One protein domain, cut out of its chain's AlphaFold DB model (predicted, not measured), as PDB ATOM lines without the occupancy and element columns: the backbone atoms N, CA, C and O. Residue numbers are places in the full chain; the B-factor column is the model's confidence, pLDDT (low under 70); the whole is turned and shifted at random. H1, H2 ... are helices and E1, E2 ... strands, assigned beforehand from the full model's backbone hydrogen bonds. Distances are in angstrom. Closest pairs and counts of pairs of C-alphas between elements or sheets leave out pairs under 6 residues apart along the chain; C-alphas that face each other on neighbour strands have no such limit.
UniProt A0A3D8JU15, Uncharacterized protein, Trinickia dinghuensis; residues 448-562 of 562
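Overview. This is residues 448 to 562 of the 562 residues of an uncharacterized protein of Trinickia dinghuensis (UniProt A0A3D8JU15). With little regular structure, this is a small twisted sheet among long loops, with H3 and H4 on one face, while H2 and the loop after it reach away to one end. The 115 printed residues, 40 in named elements, run E1 H1 H2 E2 E3 H3 H4 E4, mixed in class. The mixed sheet's order is E1 E4 E2 E3. It is compact, radius of gyration of the C-alphas 14.1 A, spanning 44 by 30 by 24 A.

Arrangement. Start at E1, residues 452 to 454, parallel to E4, residues 558 to 561: N 454 and O 560 are 2.8 A apart. H1, residues 456 to 462, only grazes the sheet; H2, residues 468 to 471, is not on it. E2, residues 502 to 506, is antiparallel to E4, with N 559 and O 504 at 2.8 A, and forms a hairpin with E3, residues 524 to 528, with N 503 and O 527 at 2.9 A. H3, residues 529 to 536, and H4, residues 554 to 557, lie between E3 and E4 along the chain in a split strand-helix-strand unit, two strands of one sheet joined through helices, with E2 between them in the sheet and a right-handed crossover. Every O i to N i+4 pair in H1 and H3 is within hydrogen-bond range; H2 and H4 are too short for one.

Along the chain. Find C-alpha 452 at (-79.603, 15.090, -3.356), where E1 begins; E2 spans 13.2 A, E3 13.0 A, and E4 ends at C-alpha 561, (-76.800, 23.301, -3.721).

Size, cuts and confidence. The printed part has no cut; the links H2 to E2, E2 to E3 and H3 to H4 are long. Look for pLDDT under 70 at residues 471 to 483 and 490.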
ATOM      1  N   PHE A 448     -82.332  18.548   5.116       89.50
ATOM      2  CA  PHE A 448     -81.356  19.283   4.286       89.50
ATOM      3  C   PHE A 448     -80.066  18.497   3.994       89.50
ATOM      4  O   PHE A 448     -79.602  18.450   2.857       89.50
ATOM      5  N   SER A 449     -79.499  17.840   5.010       86.50
ATOM      6  CA  SER A 449     -78.275  17.033   4.884       86.50
ATOM      7  C   SER A 449     -78.470  15.721   4.114       86.50
ATOM      8  O   SER A 449     -77.490  15.139   3.661       86.50
ATOM      9  N   GLY A 450     -79.717  15.263   3.964       85.06
ATOM     10  CA  GLY A 450     -80.111  14.067   3.217       85.06
ATOM     11  C   GLY A 450     -80.857  14.367   1.912       85.06
ATOM     12  O   GLY A 450     -81.558  13.479   1.410       85.06
ATOM     13  N   LEU A 451     -80.758  15.596   1.395       90.00
ATOM     14  CA  LEU A 451     -81.167  15.950   0.035       90.00
ATOM     15  C   LEU A 451     -80.098  15.519  -0.978       90.00
ATOM     16  O   LEU A 451     -78.920  15.379  -0.647       90.00
ATOM     17  N   ARG A 452     -80.513  15.353  -2.234       90.62
ATOM     18  CA  ARG A 452     -79.603  15.090  -3.356       90.62
ATOM     19  C   ARG A 452     -78.791  16.356  -3.668       90.62
ATOM     20  O   ARG A 452     -79.403  17.424  -3.735       90.62
ATOM     21  N   PRO A 453     -77.460  16.283  -3.837       91.25
ATOM     22  CA  PRO A 453     -76.654  17.450  -4.173       91.25
ATOM     23  C   PRO A 453     -76.767  17.807  -5.661       91.25
ATOM     24  O   PRO A 453     -76.842  16.922  -6.514       91.25
ATOM     25  N   ILE A 454     -76.693  19.099  -5.966       88.81
ATOM     26  CA  ILE A 454     -76.294  19.630  -7.272       88.81
ATOM     27  C   ILE A 454     -75.080  20.525  -7.027       88.81
ATOM     28  O   ILE A 454     -75.084  21.335  -6.097       88.81
ATOM     29  N   SER A 455     -74.032  20.363  -7.836       88.75
ATOM     30  CA  SER A 455     -72.819  21.159  -7.678       88.75
ATOM     31  C   SER A 455     -73.067  22.622  -8.035       88.75
ATOM     32  O   SER A 455     -73.789  22.928  -8.989       88.75
ATOM     33  N   ARG A 456     -72.413  23.528  -7.304       86.69
ATOM     34  CA  ARG A 456     -72.388  24.965  -7.600       86.69
ATOM     35  C   ARG A 456     -72.156  25.237  -9.091       86.69
ATOM     36  O   ARG A 456     -72.972  25.908  -9.705       86.69
ATOM     37  N   ALA A 457     -71.091  24.679  -9.670       84.75
ATOM     38  CA  ALA A 457     -70.722  24.921 -11.067       84.75
ATOM     39  C   ALA A 457     -71.849  24.552 -12.050       84.75
ATOM     40  O   ALA A 457     -72.189  25.353 -12.912       84.75
ATOM     41  N   TYR A 458     -72.494  23.394 -11.864       85.19
ATOM     42  CA  TYR A 458     -73.627  22.979 -12.696       85.19
ATOM     43  C   TYR A 458     -74.835  23.919 -12.526       85.19
ATOM     44  O   TYR A 458     -75.520  24.243 -13.496       85.19
ATOM     45  N   ALA A 459     -75.093  24.387 -11.300       84.50
ATOM     46  CA  ALA A 459     -76.163  25.342 -11.033       84.50
ATOM     47  C   ALA A 459     -75.892  26.724 -11.658       84.50
ATOM     48  O   ALA A 459     -76.819  27.333 -12.190       84.50
ATOM     49  N   GLU A 460     -74.646  27.204 -11.629       84.81
ATOM     50  CA  GLU A 460     -74.251  28.482 -12.237       84.81
ATOM     51  C   GLU A 460     -74.265  28.407 -13.778       84.81
ATOM     52  O   GLU A 460     -74.811  29.301 -14.426       84.81
ATOM     53  N   GLU A 461     -73.753  27.322 -14.370       81.12
ATOM     54  CA  GLU A 461     -73.631  27.148 -15.828       81.12
ATOM     55  C   GLU A 461     -74.956  26.777 -16.521       81.12
ATOM     56  O   GLU A 461     -75.312  27.379 -17.534       81.12
ATOM     57  N   HIS A 462     -75.715  25.815 -15.981       78.75
ATOM     58  CA  HIS A 462     -76.906  25.267 -16.651       78.75
ATOM     59  C   HIS A 462     -78.242  25.736 -16.065       78.75
ATOM     60  O   HIS A 462     -79.267  25.615 -16.733       78.75
ATOM     61  N   MET A 463     -78.258  26.275 -14.842       79.56
ATOM     62  CA  MET A 463     -79.490  26.712 -14.165       79.56
ATOM     63  C   MET A 463     -79.496  28.203 -13.789       79.56
ATOM     64  O   MET A 463     -80.429  28.661 -13.135       79.56
ATOM     65  N   GLN A 464     -78.492  28.973 -14.226       82.31
ATOM     66  CA  GLN A 464     -78.376  30.423 -14.003       82.31
ATOM     67  C   GLN A 464     -78.362  30.850 -12.519       82.31
ATOM     68  O   GLN A 464     -78.693  31.998 -12.198       82.31
ATOM     69  N   PHE A 465     -77.957  29.959 -11.608       84.88
ATOM     70  CA  PHE A 465     -77.676  30.329 -10.222       84.88
ATOM     71  C   PHE A 465     -76.521  31.338 -10.167       84.88
ATOM     72  O   PHE A 465     -75.577  31.262 -10.951       84.88
ATOM     73  N   LYS A 466     -76.596  32.299  -9.250       83.38
ATOM     74  CA  LYS A 466     -75.621  33.378  -9.075       83.38
ATOM     75  C   LYS A 466     -75.514  33.712  -7.594       83.38
ATOM     76  O   LYS A 466     -76.349  34.426  -7.042       83.38
ATOM     77  N   ASP A 467     -74.490  33.152  -6.956       83.25
ATOM     78  CA  ASP A 467     -74.227  33.302  -5.523       83.25
ATOM     79  C   ASP A 467     -73.986  34.772  -5.148       83.25
ATOM     80  O   ASP A 467     -73.043  35.400  -5.639       83.25
ATOM     81  N   ALA A 468     -74.786  35.311  -4.231       81.75
ATOM     82  CA  ALA A 468     -74.662  36.693  -3.783       81.75
ATOM     83  C   ALA A 468     -73.268  37.040  -3.213       81.75
ATOM     84  O   ALA A 468     -72.858  38.190  -3.310       81.75
ATOM     85  N   ALA A 469     -72.483  36.086  -2.699       78.69
ATOM     86  CA  ALA A 469     -71.109  36.360  -2.250       78.69
ATOM     87  C   ALA A 469     -70.131  36.707  -3.394       78.69
ATOM     88  O   ALA A 469     -69.075  37.284  -3.140       78.69
ATOM     89  N   ILE A 470     -70.473  36.376  -4.646       74.06
ATOM     90  CA  ILE A 470     -69.722  36.790  -5.843       74.06
ATOM     91  C   ILE A 470     -70.459  37.905  -6.595       74.06
ATOM     92  O   ILE A 470     -69.816  38.832  -7.078       74.06
ATOM     93  N   TYR A 471     -71.791  37.838  -6.675       69.38
ATOM     94  CA  TYR A 471     -72.592  38.732  -7.515       69.38
ATOM     95  C   TYR A 471     -73.158  39.974  -6.798       69.38
ATOM     96  O   TYR A 471     -73.582  40.890  -7.488       69.38
ATOM     97  N   ASN A 472     -73.124  40.070  -5.459       65.12
ATOM     98  CA  ASN A 472     -73.441  41.305  -4.715       65.12
ATOM     99  C   ASN A 472     -72.170  42.059  -4.287       65.12
ATOM    100  O   ASN A 472     -72.004  42.399  -3.114       65.12
ATOM    101  N   GLN A 473     -71.269  42.322  -5.233       60.31
ATOM    102  CA  GLN A 473     -70.167  43.265  -5.023       60.31
ATOM    103  C   GLN A 473     -70.661  44.686  -5.348       60.31
ATOM    104  O   GLN A 473     -71.429  44.878  -6.289       60.31
ATOM    105  N   ASP A 474     -70.280  45.671  -4.529       55.00
ATOM    106  CA  ASP A 474     -70.777  47.058  -4.630       55.00
ATOM    107  C   ASP A 474     -69.993  47.924  -5.649       55.00
ATOM    108  O   ASP A 474     -70.328  49.090  -5.854       55.00
ATOM    109  N   ASP A 475     -68.968  47.359  -6.298       51.78
ATOM    110  CA  ASP A 475     -68.144  48.002  -7.331       51.78
ATOM    111  C   ASP A 475     -68.714  47.805  -8.756       51.78
ATOM    112  O   ASP A 475     -69.396  46.818  -9.035       51.78
ATOM    113  N   GLU A 476     -68.358  48.683  -9.707       50.44
ATOM    114  CA  GLU A 476     -68.718  48.569 -11.141       50.44
ATOM    115  C   GLU A 476     -67.927  47.464 -11.890       50.44
ATOM    116  O   GLU A 476     -67.380  47.666 -12.977       50.44
ATOM    117  N   GLY A 477     -67.844  46.269 -11.302       52.97
ATOM    118  CA  GLY A 477     -67.322  45.069 -11.954       52.97
ATOM    119  C   GLY A 477     -68.334  44.412 -12.910       52.97
ATOM    120  O   GLY A 477     -69.499  44.805 -12.977       52.97
ATOM    121  N   PRO A 478     -67.941  43.334 -13.620       51.84
ATOM    122  CA  PRO A 478     -68.859  42.552 -14.462       51.84
ATOM    123  C   PRO A 478     -69.941  41.791 -13.664       51.84
ATOM    124  O   PRO A 478     -70.836  41.188 -14.257       51.84
ATOM    125  N   PHE A 479     -69.868  41.812 -12.330       55.00
ATOM    126  CA  PHE A 479     -70.749  41.104 -11.403       55.00
ATOM    127  C   PHE A 479     -71.574  42.099 -10.569       55.00
ATOM    128  O   PHE A 479     -71.363  42.251  -9.371       55.00
ATOM    129  N   SER A 480     -72.499  42.797 -11.235       54.97
ATOM    130  CA  SER A 480     -73.418  43.745 -10.587       54.97
ATOM    131  C   SER A 480     -74.404  43.057  -9.636       54.97
ATOM    132  O   SER A 480     -74.981  42.019  -9.971       54.97
ATOM    133  N   LYS A 481     -74.683  43.737  -8.519       57.12
ATOM    134  CA  LYS A 481     -75.658  43.411  -7.462       57.12
ATOM    135  C   LYS A 481     -77.063  43.039  -7.960       57.12
ATOM    136  O   LYS A 481     -77.751  42.241  -7.335       57.12
ATOM    137  N   ASP A 482     -77.482  43.545  -9.119       60.72
ATOM    138  CA  ASP A 482     -78.767  43.180  -9.740       60.72
ATOM    139  C   ASP A 482     -78.804  41.752 -10.328       60.72
ATOM    140  O   ASP A 482     -79.853  41.300 -10.801       60.72
ATOM    141  N   LEU A 483     -77.665  41.048 -10.354       67.56
ATOM    142  CA  LEU A 483     -77.509  39.735 -10.984       67.56
ATOM    143  C   LEU A 483     -77.598  38.555 -10.008       67.56
ATOM    144  O   LEU A 483     -77.719  37.428 -10.486       67.56
ATOM    145  N   ALA A 484     -77.530  38.759  -8.690       79.44
ATOM    146  CA  ALA A 484     -77.600  37.655  -7.732       79.44
ATOM    147  C   ALA A 484     -78.964  36.934  -7.759       79.44
ATOM    148  O   ALA A 484     -80.012  37.515  -8.069       79.44
ATOM    149  N   THR A 485     -78.970  35.641  -7.423       81.38
ATOM    150  CA  THR A 485     -80.212  34.861  -7.345       81.38
ATOM    151  C   THR A 485     -80.979  35.210  -6.069       81.38
ATOM    152  O   THR A 485     -80.735  34.646  -5.004       81.38
ATOM    153  N   ALA A 486     -81.943  36.122  -6.193       79.88
ATOM    154  CA  ALA A 486     -82.910  36.434  -5.142       79.88
ATOM    155  C   ALA A 486     -83.678  35.177  -4.688       79.88
ATOM    156  O   ALA A 486     -84.194  34.421  -5.515       79.88
ATOM    157  N   CYS A 487     -83.811  34.967  -3.377       79.81
ATOM    158  CA  CYS A 487     -84.703  33.947  -2.831       79.81
ATOM    159  C   CYS A 487     -86.159  34.328  -3.108       79.81
ATOM    160  O   CYS A 487     -86.579  35.449  -2.823       79.81
ATOM    161  N   MET A 488     -86.978  33.361  -3.527       71.38
ATOM    162  CA  MET A 488     -88.429  33.536  -3.695       71.38
ATOM    163  C   MET A 488     -89.137  34.107  -2.436       71.38
ATOM    164  O   MET A 488     -90.188  34.735  -2.547       71.38
ATOM    165  N   PHE A 489     -88.552  33.935  -1.242       74.00
ATOM    166  CA  PHE A 489     -89.064  34.443   0.041       74.00
ATOM    167  C   PHE A 489     -88.343  35.704   0.588       74.00
ATOM    168  O   PHE A 489     -88.641  36.133   1.715       74.00
ATOM    169  N   GLY A 490     -87.399  36.308  -0.149       68.38
ATOM    170  CA  GLY A 490     -86.732  37.553   0.262       68.38
ATOM    171  C   GLY A 490     -85.302  37.746  -0.255       68.38
ATOM    172  O   GLY A 490     -85.107  38.146  -1.395       68.38
ATOM    173  N   GLU A 491     -84.327  37.574   0.641       74.31
ATOM    174  CA  GLU A 491     -82.912  37.950   0.459       74.31
ATOM    175  C   GLU A 491     -82.191  37.164  -0.645       74.31
ATOM    176  O   GLU A 491     -82.588  36.055  -0.995       74.31
ATOM    177  N   ASP A 492     -81.088  37.709  -1.154       83.62
ATOM    178  CA  ASP A 492     -80.262  37.031  -2.152       83.62
ATOM    179  C   ASP A 492     -79.571  35.788  -1.572       83.62
ATOM    180  O   ASP A 492     -79.144  35.756  -0.411       83.62
ATOM    181  N   LEU A 493     -79.495  34.736  -2.387       86.06
ATOM    182  CA  LEU A 493     -78.996  33.431  -1.976       86.06
ATOM    183  C   LEU A 493     -77.475  33.371  -2.069       86.06
ATOM    184  O   LEU A 493     -76.891  33.675  -3.110       86.06
ATOM    185  N   SER A 494     -76.832  32.903  -1.001       85.69
ATOM    186  CA  SER A 494     -75.396  32.648  -0.983       85.69
ATOM    187  C   SER A 494     -75.045  31.326  -0.320       85.69
ATOM    188  O   SER A 494     -75.522  31.012   0.770       85.69
ATOM    189  N   LEU A 495     -74.132  30.583  -0.949       85.62
ATOM    190  CA  LEU A 495     -73.552  29.363  -0.383       85.62
ATOM    191  C   LEU A 495     -72.541  29.682   0.733       85.62
ATOM    192  O   LEU A 495     -72.221  28.817   1.545       85.62
ATOM    193  N   SER A 496     -72.056  30.928   0.799       84.00
ATOM    194  CA  SER A 496     -71.172  31.426   1.861       84.00
ATOM    195  C   SER A 496     -71.919  31.956   3.093       84.00
ATOM    196  O   SER A 496     -71.276  32.241   4.100       84.00
ATOM    197  N   ASN A 497     -73.251  32.094   3.054       82.75
ATOM    198  CA  ASN A 497     -74.039  32.555   4.201       82.75
ATOM    199  C   ASN A 497     -74.408  31.367   5.117       82.75
ATOM    200  O   ASN A 497     -75.295  30.590   4.762       82.75
ATOM    201  N   PRO A 498     -73.814  31.228   6.322       78.00
ATOM    202  CA  PRO A 498     -74.043  30.070   7.193       78.00
ATOM    203  C   PRO A 498     -75.469  29.991   7.761       78.00
ATOM    204  O   PRO A 498     -75.849  28.959   8.314       78.00
ATOM    205  N   ASN A 499     -76.258  31.065   7.644       82.25
ATOM    206  CA  ASN A 499     -77.650  31.093   8.087       82.25
ATOM    207  C   ASN A 499     -78.627  30.577   7.017       82.25
ATOM    208  O   ASN A 499     -79.751  30.217   7.362       82.25
ATOM    209  N   GLN A 500     -78.223  30.519   5.743       86.31
ATOM    210  CA  GLN A 500     -79.058  30.038   4.640       86.31
ATOM    211  C   GLN A 500     -78.803  28.552   4.347       86.31
ATOM    212  O   GLN A 500     -77.697  28.035   4.487       86.31
ATOM    213  N   ARG A 501     -79.845  27.851   3.899       89.19
ATOM    214  CA  ARG A 501     -79.806  26.456   3.445       89.19
ATOM    215  C   ARG A 501     -80.267  26.400   1.996       89.19
ATOM    216  O   ARG A 501     -81.399  26.012   1.714       89.19
ATOM    217  N   VAL A 502     -79.404  26.853   1.090       91.38
ATOM    218  CA  VAL A 502     -79.735  27.012  -0.334       91.38
ATOM    219  C   VAL A 502     -80.119  25.668  -0.962       91.38
ATOM    220  O   VAL A 502     -79.343  24.706  -0.964       91.38
ATOM    221  N   ILE A 503     -81.329  25.620  -1.511       91.94
ATOM    222  CA  ILE A 503     -81.878  24.487  -2.252       91.94
ATOM    223  C   ILE A 503     -82.398  24.937  -3.618       91.94
ATOM    224  O   ILE A 503     -82.886  26.057  -3.771       91.94
ATOM    225  N   GLY A 504     -82.333  24.038  -4.595       91.38
ATOM    226  CA  GLY A 504     -83.168  24.085  -5.790       91.38
ATOM    227  C   GLY A 504     -84.408  23.219  -5.572       91.38
ATOM    228  O   GLY A 504     -84.279  22.050  -5.208       91.38
ATOM    229  N   LEU A 505     -85.602  23.773  -5.762       91.12
ATOM    230  CA  LEU A 505     -86.875  23.059  -5.642       91.12
ATOM    231  C   LEU A 505     -87.495  22.903  -7.039       91.12
ATOM    232  O   LEU A 505     -87.865  23.901  -7.652       91.12
ATOM    233  N   ALA A 506     -87.573  21.672  -7.549       89.31
ATOM    234  CA  ALA A 506     -88.126  21.372  -8.875       89.31
ATOM    235  C   ALA A 506     -89.658  21.277  -8.847       89.31
ATOM    236  O   ALA A 506     -90.219  20.728  -7.898       89.31
ATOM    237  N   THR A 507     -90.348  21.708  -9.909       83.56
ATOM    238  CA  THR A 507     -91.823  21.595  -9.984       83.56
ATOM    239  C   THR A 507     -92.313  20.160 -10.175       83.56
ATOM    240  O   THR A 507     -93.466  19.856  -9.862       83.56
ATOM    241  N   VAL A 508     -91.449  19.261 -10.651       83.12
ATOM    242  CA  VAL A 508     -91.758  17.845 -10.882       83.12
ATOM    243  C   VAL A 508     -91.025  16.965  -9.869       83.12
ATOM    244  O   VAL A 508     -89.813  17.079  -9.680       83.12
ATOM    245  N   ARG A 509     -91.773  16.051  -9.240       83.06
ATOM    246  CA  ARG A 509     -91.261  15.024  -8.322       83.06
ATOM    247  C   ARG A 509     -90.449  13.977  -9.092       83.06
ATOM    248  O   ARG A 509     -90.984  13.378 -10.022       83.06
ATOM    249  N   SER A 510     -89.230  13.671  -8.654       80.38
ATOM    250  CA  SER A 510     -88.462  12.508  -9.137       80.38
ATOM    251  C   SER A 510     -88.123  11.545  -7.998       80.38
ATOM    252  O   SER A 510     -88.271  11.884  -6.822       80.38
ATOM    253  N   SER A 511     -87.712  10.315  -8.326       77.50
ATOM    254  CA  SER A 511     -87.321   9.337  -7.302       77.50
ATOM    255  C   SER A 511     -86.106   9.838  -6.523       77.50
ATOM    256  O   SER A 511     -85.153  10.335  -7.118       77.50
ATOM    257  N   ARG A 512     -86.095   9.648  -5.201       70.31
ATOM    258  CA  ARG A 512     -84.978  10.042  -4.327       70.31
ATOM    259  C   ARG A 512     -83.656   9.322  -4.648       70.31
ATOM    260  O   ARG A 512     -82.598   9.788  -4.238       70.31
ATOM    261  N   GLU A 513     -83.723   8.213  -5.380       74.00
ATOM    262  CA  GLU A 513     -82.572   7.452  -5.890       74.00
ATOM    263  C   GLU A 513     -82.034   8.001  -7.225       74.00
ATOM    264  O   GLU A 513     -80.879   7.762  -7.569       74.00
ATOM    265  N   GLN A 514     -82.846   8.758  -7.970       75.00
ATOM    266  CA  GLN A 514     -82.433   9.408  -9.212       75.00
ATOM    267  C   GLN A 514     -81.684  10.706  -8.884       75.00
ATOM    268  O   GLN A 514     -82.135  11.499  -8.051       75.00
ATOM    269  N   ALA A 515     -80.549  10.932  -9.548       79.06
ATOM    270  CA  ALA A 515     -79.826  12.204  -9.501       79.06
ATOM    271  C   ALA A 515     -80.680  13.362 -10.061       79.06
ATOM    272  O   ALA A 515     -81.794  13.149 -10.539       79.06
ATOM    273  N   PHE A 516     -80.168  14.596 -10.008       80.62
ATOM    274  CA  PHE A 516     -80.789  15.668 -10.786       80.62
ATOM    275  C   PHE A 516     -80.686  15.359 -12.285       80.62
ATOM    276  O   PHE A 516     -79.628  14.968 -12.776       80.62
ATOM    277  N   ASP A 517     -81.796  15.558 -12.984       78.88
ATOM    278  CA  ASP A 517     -81.984  15.284 -14.402       78.88
ATOM    279  C   ASP A 517     -82.874  16.409 -14.962       78.88
ATOM    280  O   ASP A 517     -84.019  16.526 -14.516       78.88
ATOM    281  N   PRO A 518     -82.388  17.273 -15.875       75.88
ATOM    282  CA  PRO A 518     -83.140  18.443 -16.334       75.88
ATOM    283  C   PRO A 518     -84.365  18.091 -17.192       75.88
ATOM    284  O   PRO A 518     -85.309  18.882 -17.253       75.88
ATOM    285  N   ASP A 519     -84.399  16.908 -17.818       75.50
ATOM    286  CA  ASP A 519     -85.550  16.461 -18.610       75.50
ATOM    287  C   ASP A 519     -86.699  15.962 -17.719       75.50
ATOM    288  O   ASP A 519     -87.868  16.014 -18.119       75.50
ATOM    289  N   VAL A 520     -86.386  15.527 -16.493       75.44
ATOM    290  CA  VAL A 520     -87.352  15.030 -15.501       75.44
ATOM    291  C   VAL A 520     -87.696  16.098 -14.458       75.44
ATOM    292  O   VAL A 520     -88.871  16.384 -14.229       75.44
ATOM    293  N   ASN A 521     -86.695  16.717 -13.831       76.19
ATOM    294  CA  ASN A 521     -86.837  17.735 -12.787       76.19
ATOM    295  C   ASN A 521     -86.873  19.149 -13.376       76.19
ATOM    296  O   ASN A 521     -85.988  19.974 -13.148       76.19
ATOM    297  N   LYS A 522     -87.939  19.422 -14.128       74.94
ATOM    298  CA  LYS A 522     -88.168  20.716 -14.776       74.94
ATOM    299  C   LYS A 522     -88.370  21.842 -13.757       74.94
ATOM    300  O   LYS A 522     -88.831  21.606 -12.638       74.94
ATOM    301  N   GLU A 523     -88.042  23.060 -14.195       74.75
ATOM    302  CA  GLU A 523     -88.298  24.324 -13.489       74.75
ATOM    303  C   GLU A 523     -87.805  24.310 -12.027       74.75
ATOM    304  O   GLU A 523     -88.590  24.347 -11.081       74.75
ATOM    305  N   ILE A 524     -86.482  24.251 -11.825       85.88
ATOM    306  CA  ILE A 524     -85.905  24.473 -10.493       85.88
ATOM    307  C   ILE A 524     -86.020  25.950 -10.099       85.88
ATOM    308  O   ILE A 524     -85.522  26.838 -10.789       85.88
ATOM    309  N   VAL A 525     -86.622  26.193  -8.933       87.25
ATOM    310  CA  VAL A 525     -86.650  27.495  -8.255       87.25
ATOM    311  C   VAL A 525     -85.690  27.455  -7.070       87.25
ATOM    312  O   VAL A 525     -85.814  26.599  -6.192       87.25
ATOM    313  N   PHE A 526     -84.737  28.386  -7.016       89.25
ATOM    314  CA  PHE A 526     -83.801  28.485  -5.896       89.25
ATOM    315  C   PHE A 526     -84.416  29.219  -4.700       89.25
ATOM    316  O   PHE A 526     -85.078  30.250  -4.846       89.25
ATOM    317  N   MET A 527     -84.188  28.696  -3.496       90.56
ATOM    318  CA  MET A 527     -84.675  29.286  -2.248       90.56
ATOM    319  C   MET A 527     -83.874  28.819  -1.029       90.56
ATOM    320  O   MET A 527     -83.130  27.842  -1.082       90.56
ATOM    321  N   ASP A 528     -84.054  29.509   0.096       90.25
ATOM    322  CA  ASP A 528     -83.580  29.056   1.402       90.25
ATOM    323  C   ASP A 528     -84.565  28.036   1.998       90.25
ATOM    324  O   ASP A 528     -85.747  28.339   2.196       90.25
ATOM    325  N   MET A 529     -84.078  26.838   2.333       90.00
ATOM    326  CA  MET A 529     -84.879  25.790   2.961       90.00
ATOM    327  C   MET A 529     -85.450  26.212   4.320       90.00
ATOM    328  O   MET A 529     -86.545  25.760   4.655       90.00
ATOM    329  N   ASN A 530     -84.796  27.109   5.073       87.62
ATOM    330  CA  ASN A 530     -85.388  27.620   6.316       87.62
ATOM    331  C   ASN A 530     -86.684  28.400   6.024       87.62
ATOM    332  O   ASN A 530     -87.679  28.247   6.733       87.62
ATOM    333  N   LYS A 531     -86.712  29.195   4.945       85.62
ATOM    334  CA  LYS A 531     -87.899  29.963   4.531       85.62
ATOM    335  C   LYS A 531     -88.971  29.098   3.882       85.62
ATOM    336  O   LYS A 531     -90.153  29.307   4.155       85.62
ATOM    337  N   LEU A 532     -88.580  28.059   3.146       88.12
ATOM    338  CA  LEU A 532     -89.522  27.021   2.729       88.12
ATOM    339  C   LEU A 532     -90.132  26.294   3.943       88.12
ATOM    340  O   LEU A 532     -91.330  26.039   3.953       88.12
ATOM    341  N   ALA A 533     -89.359  26.009   4.994       86.69
ATOM    342  CA  ALA A 533     -89.876  25.395   6.217       86.69
ATOM    343  C   ALA A 533     -90.825  26.328   6.998       86.69
ATOM    344  O   ALA A 533     -91.859  25.863   7.471       86.69
ATOM    345  N   GLU A 534     -90.530  27.633   7.092       83.88
ATOM    346  CA  GLU A 534     -91.457  28.642   7.645       83.88
ATOM    347  C   GLU A 534     -92.802  28.664   6.894       83.88
ATOM    348  O   GLU A 534     -93.855  28.740   7.527       83.88
ATOM    349  N   PHE A 535     -92.777  28.550   5.562       84.06
ATOM    350  CA  PHE A 535     -93.980  28.479   4.727       84.06
ATOM    351  C   PHE A 535     -94.747  27.157   4.915       84.06
ATOM    352  O   PHE A 535     -95.949  27.170   5.189       84.06
ATOM    353  N   LEU A 536     -94.057  26.010   4.840       84.62
ATOM    354  CA  LEU A 536     -94.673  24.674   4.877       84.62
ATOM    355  C   LEU A 536     -95.363  24.324   6.202       84.62
ATOM    356  O   LEU A 536     -96.268  23.489   6.218       84.62
ATOM    357  N   VAL A 537     -94.966  24.969   7.298       80.81
ATOM    358  CA  VAL A 537     -95.596  24.841   8.623       80.81
ATOM    359  C   VAL A 537     -97.027  25.395   8.660       80.81
ATOM    360  O   VAL A 537     -97.850  24.898   9.430       80.81
ATOM    361  N   ASN A 538     -97.338  26.387   7.821       74.38
ATOM    362  CA  ASN A 538     -98.676  26.975   7.708       74.38
ATOM    363  C   ASN A 538     -99.408  26.498   6.439       74.38
ATOM    364  O   ASN A 538    -100.617  26.277   6.468       74.38
ATOM    365  N   ASN A 539     -98.672  26.283   5.345       75.75
ATOM    366  CA  ASN A 539     -99.179  25.845   4.046       75.75
ATOM    367  C   ASN A 539     -98.396  24.612   3.549       75.75
ATOM    368  O   ASN A 539     -97.409  24.788   2.840       75.75
ATOM    369  N   PRO A 540     -98.816  23.362   3.850       83.44
ATOM    370  CA  PRO A 540     -98.121  22.130   3.436       83.44
ATOM    371  C   PRO A 540     -98.321  21.801   1.938       83.44
ATOM    372  O   PRO A 540     -98.785  20.722   1.549       83.44
ATOM    373  N   LYS A 541     -97.996  22.770   1.081       86.56
ATOM    374  CA  LYS A 541     -98.120  22.763  -0.378       86.56
ATOM    375  C   LYS A 541     -96.825  23.268  -1.011       86.56
ATOM    376  O   LYS A 541     -96.123  24.102  -0.453       86.56
ATOM    377  N   HIS A 542     -96.523  22.786  -2.204       86.19
ATOM    378  CA  HIS A 542     -95.390  23.213  -3.002       86.19
ATOM    379  C   HIS A 542     -95.689  24.593  -3.618       86.19
ATOM    380  O   HIS A 542     -96.677  24.725  -4.348       86.19
ATOM    381  N   PRO A 543     -94.853  25.618  -3.370       82.06
ATOM    382  CA  PRO A 543     -95.213  27.017  -3.618       82.06
ATOM    383  C   PRO A 543     -95.454  27.369  -5.095       82.06
ATOM    384  O   PRO A 543     -96.166  28.322  -5.373       82.06
ATOM    385  N   HIS A 544     -94.908  26.600  -6.046       77.50
ATOM    386  CA  HIS A 544     -95.063  26.877  -7.483       77.50
ATOM    387  C   HIS A 544     -96.262  26.177  -8.158       77.50
ATOM    388  O   HIS A 544     -96.691  26.594  -9.228       77.50
ATOM    389  N   ASN A 545     -96.780  25.075  -7.596       79.94
ATOM    390  CA  ASN A 545     -97.739  24.192  -8.295       79.94
ATOM    391  C   ASN A 545     -98.881  23.662  -7.400       79.94
ATOM    392  O   ASN A 545     -99.659  22.813  -7.835       79.94
ATOM    393  N   ASN A 546     -98.960  24.123  -6.146       80.31
ATOM    394  CA  ASN A 546     -99.956  23.748  -5.137       80.31
ATOM    395  C   ASN A 546    -100.048  22.248  -4.765       80.31
ATOM    396  O   ASN A 546    -100.920  21.880  -3.973       80.31
ATOM    397  N   GLN A 547     -99.148  21.384  -5.252       83.31
ATOM    398  CA  GLN A 547     -99.097  19.963  -4.876       83.31
ATOM    399  C   GLN A 547     -98.751  19.789  -3.388       83.31
ATOM    400  O   GLN A 547     -98.000  20.602  -2.858       83.31
ATOM    401  N   PRO A 548     -99.220  18.742  -2.685       86.12
ATOM    402  CA  PRO A 548     -98.872  18.535  -1.277       86.12
ATOM    403  C   PRO A 548     -97.353  18.417  -1.063       86.12
ATOM    404  O   PRO A 548     -96.711  17.554  -1.667       86.12
ATOM    405  N   LEU A 549     -96.784  19.236  -0.174       87.81
ATOM    406  CA  LEU A 549     -95.350  19.241   0.152       87.81
ATOM    407  C   LEU A 549     -95.159  19.227   1.669       87.81
ATOM    408  O   LEU A 549     -95.749  20.028   2.388       87.81
ATOM    409  N   ASN A 550     -94.375  18.276   2.168       86.31
ATOM    410  CA  ASN A 550     -94.170  18.048   3.596       86.31
ATOM    411  C   ASN A 550     -92.876  17.256   3.862       86.31
ATOM    412  O   ASN A 550     -92.170  16.840   2.941       86.31
ATOM    413  N   VAL A 551     -92.590  17.006   5.143       87.19
ATOM    414  CA  VAL A 551     -91.413  16.267   5.646       87.19
ATOM    415  C   VAL A 551     -91.157  14.935   4.918       87.19
ATOM    416  O   VAL A 551     -90.001  14.535   4.781       87.19
ATOM    417  N   ASN A 552     -92.200  14.244   4.448       86.69
ATOM    418  CA  ASN A 552     -92.079  12.902   3.876       86.69
ATOM    419  C   ASN A 552     -91.709  12.902   2.387       86.69
ATOM    420  O   ASN A 552     -91.081  11.948   1.941       86.69
ATOM    421  N   ASN A 553     -92.079  13.941   1.629       88.62
ATOM    422  CA  ASN A 553     -91.863  14.004   0.178       88.62
ATOM    423  C   ASN A 553     -90.966  15.164  -0.285       88.62
ATOM    424  O   ASN A 553     -90.600  15.205  -1.457       88.62
ATOM    425  N   ILE A 554     -90.550  16.081   0.598       89.56
ATOM    426  CA  ILE A 554     -89.692  17.213   0.212       89.56
ATOM    427  C   ILE A 554     -88.368  16.786  -0.441       89.56
ATOM    428  O   ILE A 554     -87.917  17.448  -1.368       89.56
ATOM    429  N   ALA A 555     -87.783  15.648  -0.050       89.69
ATOM    430  CA  ALA A 555     -86.553  15.130  -0.663       89.69
ATOM    431  C   ALA A 555     -86.712  14.692  -2.138       89.69
ATOM    432  O   ALA A 555     -85.717  14.556  -2.856       89.69
ATOM    433  N   ASP A 556     -87.949  14.506  -2.598       89.12
ATOM    434  CA  ASP A 556     -88.278  14.091  -3.965       89.12
ATOM    435  C   ASP A 556     -88.382  15.294  -4.930       89.12
ATOM    436  O   ASP A 556     -88.295  15.119  -6.147       89.12
ATOM    437  N   TYR A 557     -88.520  16.510  -4.381       89.50
ATOM    438  CA  TYR A 557     -88.566  17.790  -5.108       89.50
ATOM    439  C   TYR A 557     -87.322  18.665  -4.872       89.50
ATOM    440  O   TYR A 557     -86.925  19.420  -5.757       89.50
ATOM    441  N   ALA A 558     -86.735  18.608  -3.671       91.75
ATOM    442  CA  ALA A 558     -85.659  19.496  -3.241       91.75
ATOM    443  C   ALA A 558     -84.267  18.876  -3.424       91.75
ATOM    444  O   ALA A 558     -83.993  17.743  -3.013       91.75
ATOM    445  N   PHE A 559     -83.367  19.689  -3.962       91.69
ATOM    446  CA  PHE A 559     -81.955  19.409  -4.171       91.69
ATOM    447  C   PHE A 559     -81.127  20.416  -3.374       91.69
ATOM    448  O   PHE A 559     -81.411  21.611  -3.397       91.69
ATOM    449  N   LYS A 560     -80.100  19.955  -2.664       93.31
ATOM    450  CA  LYS A 560     -79.143  20.829  -1.975       93.31
ATOM    451  C   LYS A 560     -78.163  21.399  -2.998       93.31
ATOM    452  O   LYS A 560     -77.590  20.628  -3.762       93.31
ATOM    453  N   ILE A 561     -77.906  22.705  -2.958       90.38
ATOM    454  CA  ILE A 561     -76.800  23.301  -3.721       90.38
ATOM    455  C   ILE A 561     -75.524  23.257  -2.863       90.38
ATOM    456  O   ILE A 561     -75.584  23.477  -1.646       90.38
ATOM    457  N   SER A 562     -74.386  22.903  -3.467       84.00
ATOM    458  CA  SER A 562     -73.084  22.759  -2.786       84.00
ATOM    459  C   SER A 562     -71.899  23.035  -3.700       84.00
ATOM    460  O   SER A 562     -71.868  22.402  -4.780       84.00
TER     461      SER A 562